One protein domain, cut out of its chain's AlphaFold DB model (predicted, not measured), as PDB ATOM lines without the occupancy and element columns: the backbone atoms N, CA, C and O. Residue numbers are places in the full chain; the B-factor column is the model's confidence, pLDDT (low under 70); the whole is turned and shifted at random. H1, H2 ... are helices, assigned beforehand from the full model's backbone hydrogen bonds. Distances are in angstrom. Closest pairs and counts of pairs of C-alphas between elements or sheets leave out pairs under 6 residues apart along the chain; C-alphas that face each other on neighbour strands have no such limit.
ATOM      1  N   GLU A 186     186.943 187.571 266.974       83.81
ATOM      2  CA  GLU A 186     188.247 187.322 266.351       83.81
ATOM      3  C   GLU A 186     188.218 187.561 264.837       83.81
ATOM      4  O   GLU A 186     189.148 188.145 264.279       83.81
ATOM      5  N   ALA A 187     187.139 187.149 264.163       83.00
ATOM      6  CA  ALA A 187     186.960 187.411 262.736       83.00
ATOM      7  C   ALA A 187     186.759 188.910 262.485       83.00
ATOM      8  O   ALA A 187     187.340 189.460 261.549       83.00
ATOM      9  N   LEU A 188     186.013 189.579 263.372       89.94
ATOM     10  CA  LEU A 188     185.860 191.032 263.354       89.94
ATOM     11  C   LEU A 188     187.207 191.735 263.583       89.94
ATOM     12  O   LEU A 188     187.530 192.678 262.867       89.94
ATOM     13  N   ALA A 189     188.027 191.263 264.523       84.38
ATOM     14  CA  ALA A 189     189.349 191.828 264.770       84.38
ATOM     15  C   ALA A 189     190.300 191.682 263.573       84.38
ATOM     16  O   ALA A 189     191.001 192.631 263.228       84.38
ATOM     17  N   LEU A 190     190.311 190.520 262.915       82.69
ATOM     18  CA  LEU A 190     191.119 190.295 261.713       82.69
ATOM     19  C   LEU A 190     190.653 191.159 260.538       82.69
ATOM     20  O   LEU A 190     191.489 191.694 259.811       82.69
ATOM     21  N   GLN A 191     189.341 191.330 260.378       87.88
ATOM     22  CA  GLN A 191     188.781 192.229 259.376       87.88
ATOM     23  C   GLN A 191     189.164 193.689 259.662       87.88
ATOM     24  O   GLN A 191     189.664 194.374 258.777       87.88
ATOM     25  N   LEU A 192     189.025 194.148 260.909       88.12
ATOM     26  CA  LEU A 192     189.394 195.508 261.314       88.12
ATOM     27  C   LEU A 192     190.901 195.777 261.182       88.12
ATOM     28  O   LEU A 192     191.293 196.899 260.878       88.12
ATOM     29  N   LEU A 193     191.751 194.761 261.365       84.25
ATOM     30  CA  LEU A 193     193.186 194.861 261.077       84.25
ATOM     31  C   LEU A 193     193.462 194.995 259.581       84.25
ATOM     32  O   LEU A 193     194.273 195.833 259.198       84.25
ATOM     33  N   ALA A 194     192.783 194.206 258.744       75.94
ATOM     34  CA  ALA A 194     192.904 194.312 257.291       75.94
ATOM     35  C   ALA A 194     192.415 195.674 256.765       75.94
ATOM     36  O   ALA A 194     192.945 196.180 255.783       75.94
ATOM     37  N   GLU A 195     191.450 196.292 257.450       87.31
ATOM     38  CA  GLU A 195     190.934 197.636 257.162       87.31
ATOM     39  C   GLU A 195     191.792 198.776 257.759       87.31
ATOM     40  O   GLU A 195     191.400 199.942 257.679       87.31
ATOM     41  N   GLY A 196     192.937 198.481 258.389       85.56
ATOM     42  CA  GLY A 196     193.824 199.502 258.964       85.56
ATOM     43  C   GLY A 196     193.282 200.168 260.238       85.56
ATOM     44  O   GLY A 196     193.631 201.305 260.547       85.56
ATOM     45  N   ARG A 197     192.419 199.480 260.999       90.62
ATOM     46  CA  ARG A 197     191.785 199.976 262.239       90.62
ATOM     47  C   ARG A 197     192.265 199.198 263.477       90.62
ATOM     48  O   ARG A 197     191.466 198.512 264.124       90.62
ATOM     49  N   PRO A 198     193.545 199.329 263.877       81.06
ATOM     50  CA  PRO A 198     194.147 198.492 264.919       81.06
ATOM     51  C   PRO A 198     193.505 198.677 266.301       81.06
ATOM     52  O   PRO A 198     193.348 197.707 267.039       81.06
ATOM     53  N   LEU A 199     193.050 199.889 266.642       79.31
ATOM     54  CA  LEU A 199     192.372 200.150 267.921       79.31
ATOM     55  C   LEU A 199     191.029 199.415 268.037       79.31
ATOM     56  O   LEU A 199     190.720 198.854 269.085       79.31
ATOM     57  N   HIS A 200     190.249 199.373 266.955       86.44
ATOM     58  CA  HIS A 200     188.966 198.670 266.941       86.44
ATOM     59  C   HIS A 200     189.177 197.155 266.950       86.44
ATOM     60  O   HIS A 200     188.441 196.432 267.617       86.44
ATOM     61  N   ALA A 201     190.223 196.671 266.275       84.31
ATOM     62  CA  ALA A 201     190.609 195.271 266.350       84.31
ATOM     63  C   ALA A 201     191.040 194.862 267.765       84.31
ATOM     64  O   ALA A 201     190.618 193.818 268.253       84.31
ATOM     65  N   ALA A 202     191.814 195.699 268.462       77.62
ATOM     66  CA  ALA A 202     192.195 195.456 269.852       77.62
ATOM     67  C   ALA A 202     190.973 195.432 270.788       77.62
ATOM     68  O   ALA A 202     190.900 194.592 271.683       77.62
ATOM     69  N   GLN A 203     189.985 196.304 270.563       85.12
ATOM     70  CA  GLN A 203     188.718 196.286 271.304       85.12
ATOM     71  C   GLN A 203     187.892 195.026 271.012       85.12
ATOM     72  O   GLN A 203     187.362 194.421 271.944       85.12
ATOM     73  N   ALA A 204     187.836 194.587 269.751       85.94
ATOM     74  CA  ALA A 204     187.183 193.340 269.365       85.94
ATOM     75  C   ALA A 204     187.872 192.121 270.009       85.94
ATOM     76  O   ALA A 204     187.196 191.280 270.595       85.94
ATOM     77  N   LEU A 205     189.210 192.068 270.026       86.56
ATOM     78  CA  LEU A 205     189.962 191.018 270.732       86.56
ATOM     79  C   LEU A 205     189.758 191.077 272.249       86.56
ATOM     80  O   LEU A 205     189.653 190.038 272.892       86.56
ATOM     81  N   ARG A 206     189.643 192.272 272.837       83.69
ATOM     82  CA  ARG A 206     189.325 192.422 274.263       83.69
ATOM     83  C   ARG A 206     187.942 191.856 274.596       83.69
ATOM     84  O   ARG A 206     187.782 191.258 275.655       83.69
ATOM     85  N   ALA A 207     186.972 192.000 273.692       83.12
ATOM     86  CA  ALA A 207     185.647 191.402 273.832       83.12
ATOM     87  C   ALA A 207     185.648 189.870 273.630       83.12
ATOM     88  O   ALA A 207     184.774 189.195 274.167       83.12
ATOM     89  N   ALA A 208     186.632 189.319 272.907       82.00
ATOM     90  CA  ALA A 208     186.795 187.878 272.669       82.00
ATOM     91  C   ALA A 208     187.315 187.086 273.889       82.00
ATOM     92  O   ALA A 208     187.190 185.864 273.941       82.00
ATOM     93  N   GLY A 209     187.898 187.768 274.882       85.44
ATOM     94  CA  GLY A 209     188.537 187.138 276.040       85.44
ATOM     95  C   GLY A 209     190.014 186.777 275.811       85.44
ATOM     96  O   GLY A 209     190.520 186.731 274.690       85.44
ATOM     97  N   THR A 210     190.738 186.536 276.908       75.31
ATOM     98  CA  THR A 210     192.214 186.507 276.940       75.31
ATOM     99  C   THR A 210     192.846 185.383 276.112       75.31
ATOM    100  O   THR A 210     193.880 185.603 275.487       75.31
ATOM    101  N   GLY A 211     192.229 184.199 276.043       76.56
ATOM    102  CA  GLY A 211     192.787 183.043 275.327       76.56
ATOM    103  C   GLY A 211     192.797 183.196 273.801       76.56
ATOM    104  O   GLY A 211     193.840 183.032 273.164       76.56
ATOM    105  N   ALA A 212     191.655 183.551 273.209       71.06
ATOM    106  CA  ALA A 212     191.533 183.753 271.763       71.06
ATOM    107  C   ALA A 212     192.275 185.018 271.295       71.06
ATOM    108  O   ALA A 212     192.910 185.019 270.233       71.06
ATOM    109  N   ALA A 213     192.283 186.062 272.132       73.38
ATOM    110  CA  ALA A 213     193.074 187.267 271.911       73.38
ATOM    111  C   ALA A 213     194.580 186.974 271.866       73.38
ATOM    112  O   ALA A 213     195.254 187.412 270.935       73.38
ATOM    113  N   LEU A 214     195.103 186.186 272.814       73.31
ATOM    114  CA  LEU A 214     196.515 185.783 272.844       73.31
ATOM    115  C   LEU A 214     196.901 184.921 271.639       73.31
ATOM    116  O   LEU A 214     197.943 185.162 271.035       73.31
ATOM    117  N   GLY A 215     196.059 183.957 271.250       76.12
ATOM    118  CA  GLY A 215     196.307 183.129 270.064       76.12
ATOM    119  C   GLY A 215     196.377 183.955 268.775       76.12
ATOM    120  O   GLY A 215     197.279 183.772 267.955       76.12
ATOM    121  N   THR A 216     195.472 184.926 268.626       74.94
ATOM    122  CA  THR A 216     195.446 185.828 267.466       74.94
ATOM    123  C   THR A 216     196.632 186.798 267.483       74.94
ATOM    124  O   THR A 216     197.279 186.996 266.455       74.94
ATOM    125  N   ALA A 217     196.987 187.345 268.651       69.56
ATOM    126  CA  ALA A 217     198.148 188.217 268.817       69.56
ATOM    127  C   ALA A 217     199.474 187.492 268.513       69.56
ATOM    128  O   ALA A 217     200.322 188.043 267.811       69.56
ATOM    129  N   ALA A 218     199.638 186.243 268.962       68.62
ATOM    130  CA  ALA A 218     200.818 185.428 268.668       68.62
ATOM    131  C   ALA A 218     200.963 185.132 267.163       68.62
ATOM    132  O   ALA A 218     202.062 185.219 266.613       68.62
ATOM    133  N   LEU A 219     199.851 184.848 266.475       71.38
ATOM    134  CA  LEU A 219     199.828 184.666 265.020       71.38
ATOM    135  C   LEU A 219     200.248 185.933 264.263       71.38
ATOM    136  O   LEU A 219     200.986 185.846 263.279       71.38
ATOM    137  N   LEU A 220     199.799 187.105 264.716       71.06
ATOM    138  CA  LEU A 220     200.158 188.389 264.111       71.06
ATOM    139  C   LEU A 220     201.630 188.744 264.359       71.06
ATOM    140  O   LEU A 220     202.327 189.124 263.417       71.06
ATOM    141  N   ALA A 221     202.132 188.537 265.579       64.56
ATOM    142  CA  ALA A 221     203.541 188.744 265.917       64.56
ATOM    143  C   ALA A 221     204.469 187.818 265.109       64.56
ATOM    144  O   ALA A 221     205.488 188.266 264.584       64.56
ATOM    145  N   GLY A 222     204.084 186.550 264.926       64.44
ATOM    146  CA  GLY A 222     204.824 185.606 264.085       64.44
ATOM    147  C   GLY A 222     204.897 186.034 262.615       64.44
ATOM    148  O   GLY A 222     205.938 185.880 261.978       64.44
ATOM    149  N   ARG A 223     203.825 186.630 262.075       66.69
ATOM    150  CA  ARG A 223     203.812 187.165 260.701       66.69
ATOM    151  C   ARG A 223     204.680 188.411 260.545       66.69
ATOM    152  O   ARG A 223     205.408 188.503 259.561       66.69
ATOM    153  N   ALA A 224     204.647 189.327 261.512       54.09
ATOM    154  CA  ALA A 224     205.509 190.509 261.510       54.09
ATOM    155  C   ALA A 224     207.000 190.126 261.595       54.09
ATOM    156  O   ALA A 224     207.823 190.660 260.851       54.09
ATOM    157  N   ALA A 225     207.347 189.140 262.431       49.41
ATOM    158  CA  ALA A 225     208.712 188.626 262.539       49.41
ATOM    159  C   ALA A 225     209.191 187.936 261.246       49.41
ATOM    160  O   ALA A 225     210.320 188.157 260.812       49.41
ATOM    161  N   ALA A 226     208.327 187.148 260.594       53.34
ATOM    162  CA  ALA A 226     208.642 186.516 259.312       53.34
ATOM    163  C   ALA A 226     208.851 187.548 258.191       53.34
ATOM    164  O   ALA A 226     209.787 187.414 257.407       53.34
ATOM    165  N   ALA A 227     208.035 188.608 258.148       52.41
ATOM    166  CA  ALA A 227     208.222 189.710 257.205       52.41
ATOM    167  C   ALA A 227     209.570 190.424 257.423       52.41
ATOM    168  O   ALA A 227     210.287 190.677 256.458       52.41
ATOM    169  N   LYS A 228     209.970 190.664 258.682       47.47
ATOM    170  CA  LYS A 228     211.273 191.263 259.024       47.47
ATOM    171  C   LYS A 228     212.462 190.391 258.598       47.47
ATOM    172  O   LYS A 228     213.458 190.923 258.122       47.47
ATOM    173  N   ALA A 229     212.362 189.066 258.726       48.19
ATOM    174  CA  ALA A 229     213.430 188.142 258.330       48.19
ATOM    175  C   ALA A 229     213.652 188.092 256.806       48.19
ATOM    176  O   ALA A 229     214.785 187.971 256.353       48.19
ATOM    177  N   VAL A 230     212.583 188.230 256.012       54.97
ATOM    178  CA  VAL A 230     212.662 188.252 254.538       54.97
ATOM    179  C   VAL A 230     213.298 189.551 254.016       54.97
ATOM    180  O   VAL A 230     213.931 189.547 252.965       54.97
ATOM    181  N   MET A 231     213.203 190.649 254.770       40.69
ATOM    182  CA  MET A 231     213.762 191.952 254.388       40.69
ATOM    183  C   MET A 231     215.282 192.079 254.536       40.69
ATOM    184  O   MET A 231     215.862 192.990 253.958       40.69
ATOM    185  N   GLY A 232     215.951 191.169 255.247       47.53
ATOM    186  CA  GLY A 232     217.417 191.176 255.339       47.53
ATOM    187  C   GLY A 232     218.141 190.825 254.029       47.53
ATOM    188  O   GLY A 232     219.366 190.763 254.032       47.53
ATOM    189  N   TRP A 247     204.376 197.708 258.426       55.34
ATOM    190  CA  TRP A 247     205.311 197.829 259.551       55.34
ATOM    191  C   TRP A 247     204.782 198.732 260.662       55.34
ATOM    192  O   TRP A 247     204.849 198.349 261.828       55.34
ATOM    193  N   CYS A 248     204.193 199.879 260.331       55.38
ATOM    194  CA  CYS A 248     203.569 200.760 261.315       55.38
ATOM    195  C   CYS A 248     202.382 200.067 261.995       55.38
ATOM    196  O   CYS A 248     202.221 200.155 263.214       55.38
ATOM    197  N   THR A 249     201.590 199.297 261.244       53.12
ATOM    198  CA  THR A 249     200.431 198.566 261.783       53.12
ATOM    199  C   THR A 249     200.862 197.361 262.628       53.12
ATOM    200  O   THR A 249     200.337 197.144 263.720       53.12
ATOM    201  N   GLY A 250     201.861 196.592 262.181       57.94
ATOM    202  CA  GLY A 250     202.427 195.476 262.944       57.94
ATOM    203  C   GLY A 250     203.184 195.941 264.191       57.94
ATOM    204  O   GLY A 250     202.999 195.384 265.272       57.94
ATOM    205  N   GLY A 251     203.972 197.009 264.064       53.03
ATOM    206  CA  GLY A 251     204.729 197.636 265.141       53.03
ATOM    207  C   GLY A 251     203.825 198.218 266.220       53.03
ATOM    208  O   GLY A 251     204.036 197.931 267.394       53.03
ATOM    209  N   THR A 252     202.764 198.945 265.860       53.16
ATOM    210  CA  THR A 252     201.770 199.440 266.834       53.16
ATOM    211  C   THR A 252     201.002 198.303 267.512       53.16
ATOM    212  O   THR A 252     200.795 198.348 268.725       53.16
ATOM    213  N   CYS A 253     200.660 197.226 266.797       51.25
ATOM    214  CA  CYS A 253     200.036 196.050 267.415       51.25
ATOM    215  C   CYS A 253     200.971 195.357 268.423       51.25
ATOM    216  O   CYS A 253     200.541 194.995 269.519       51.25
ATOM    217  N   VAL A 254     202.254 195.200 268.090       54.28
ATOM    218  CA  VAL A 254     203.238 194.546 268.967       54.28
ATOM    219  C   VAL A 254     203.654 195.444 270.138       54.28
ATOM    220  O   VAL A 254     203.844 194.937 271.238       54.28
ATOM    221  N   THR A 255     203.751 196.761 269.949       48.88
ATOM    222  CA  THR A 255     204.206 197.699 270.996       48.88
ATOM    223  C   THR A 255     203.085 198.214 271.895       48.88
ATOM    224  O   THR A 255     203.355 198.551 273.043       48.88
ATOM    225  N   GLN A 256     201.828 198.252 271.436       53.69
ATOM    226  CA  GLN A 256     200.710 198.774 272.237       53.69
ATOM    227  C   GLN A 256     199.728 197.686 272.682       53.69
ATOM    228  O   GLN A 256     199.344 197.644 273.851       53.69
TER     229      GLN A 256
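Overview. This is residues 186 to 232 and 247 to 256 of the 945 residues of an uncharacterized protein of Edaphochlamys debaryana (UniProt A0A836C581). One long helix, H3, makes the longest axis, with a short helical hairpin, H1 and H2, at its first end and a short helix, H4, packed on its middle. The printed part has 57 residues, with four named helices in the order H1, H2, H3, H4, and is all helix. It is compact, with a radius of gyration of the C-alphas of 11.2 A, and elongated, spanning 37 by 21 by 19 A.

Arrangement. H1, residues 186 to 194, and H2, residues 198 to 208, touch as a hairpin at a shallow tilt of 5 degrees; their closest C-alphas, of Ala 189 and Ala 201, are 4.0 A apart. H4, residues 247 to 256, touches H3, residues 210 to 232, with residues 220 to 224 of H3 alone, at a steep tilt of 41 degrees; the closest C-alphas, of Ala 224 and Gly 250, are 6.0 A apart. Every O i to N i+4 pair is within hydrogen-bond range in H1, H2 and H4, and 18 of 19 in H3.

Along the chain. H1 begins at C-alpha 186 (188.247, 187.322, 266.351). H3 is 33.5 A long and ends at C-alpha 232 (217.417, 191.176, 255.339).

Size, cuts and confidence. Residues 233 to 246 are not printed, and C-alphas 232 and 247 are 14.4 A apart. Confidence is low, under 70, at residues 217 to 218, 221 to 232 and 247 to 256.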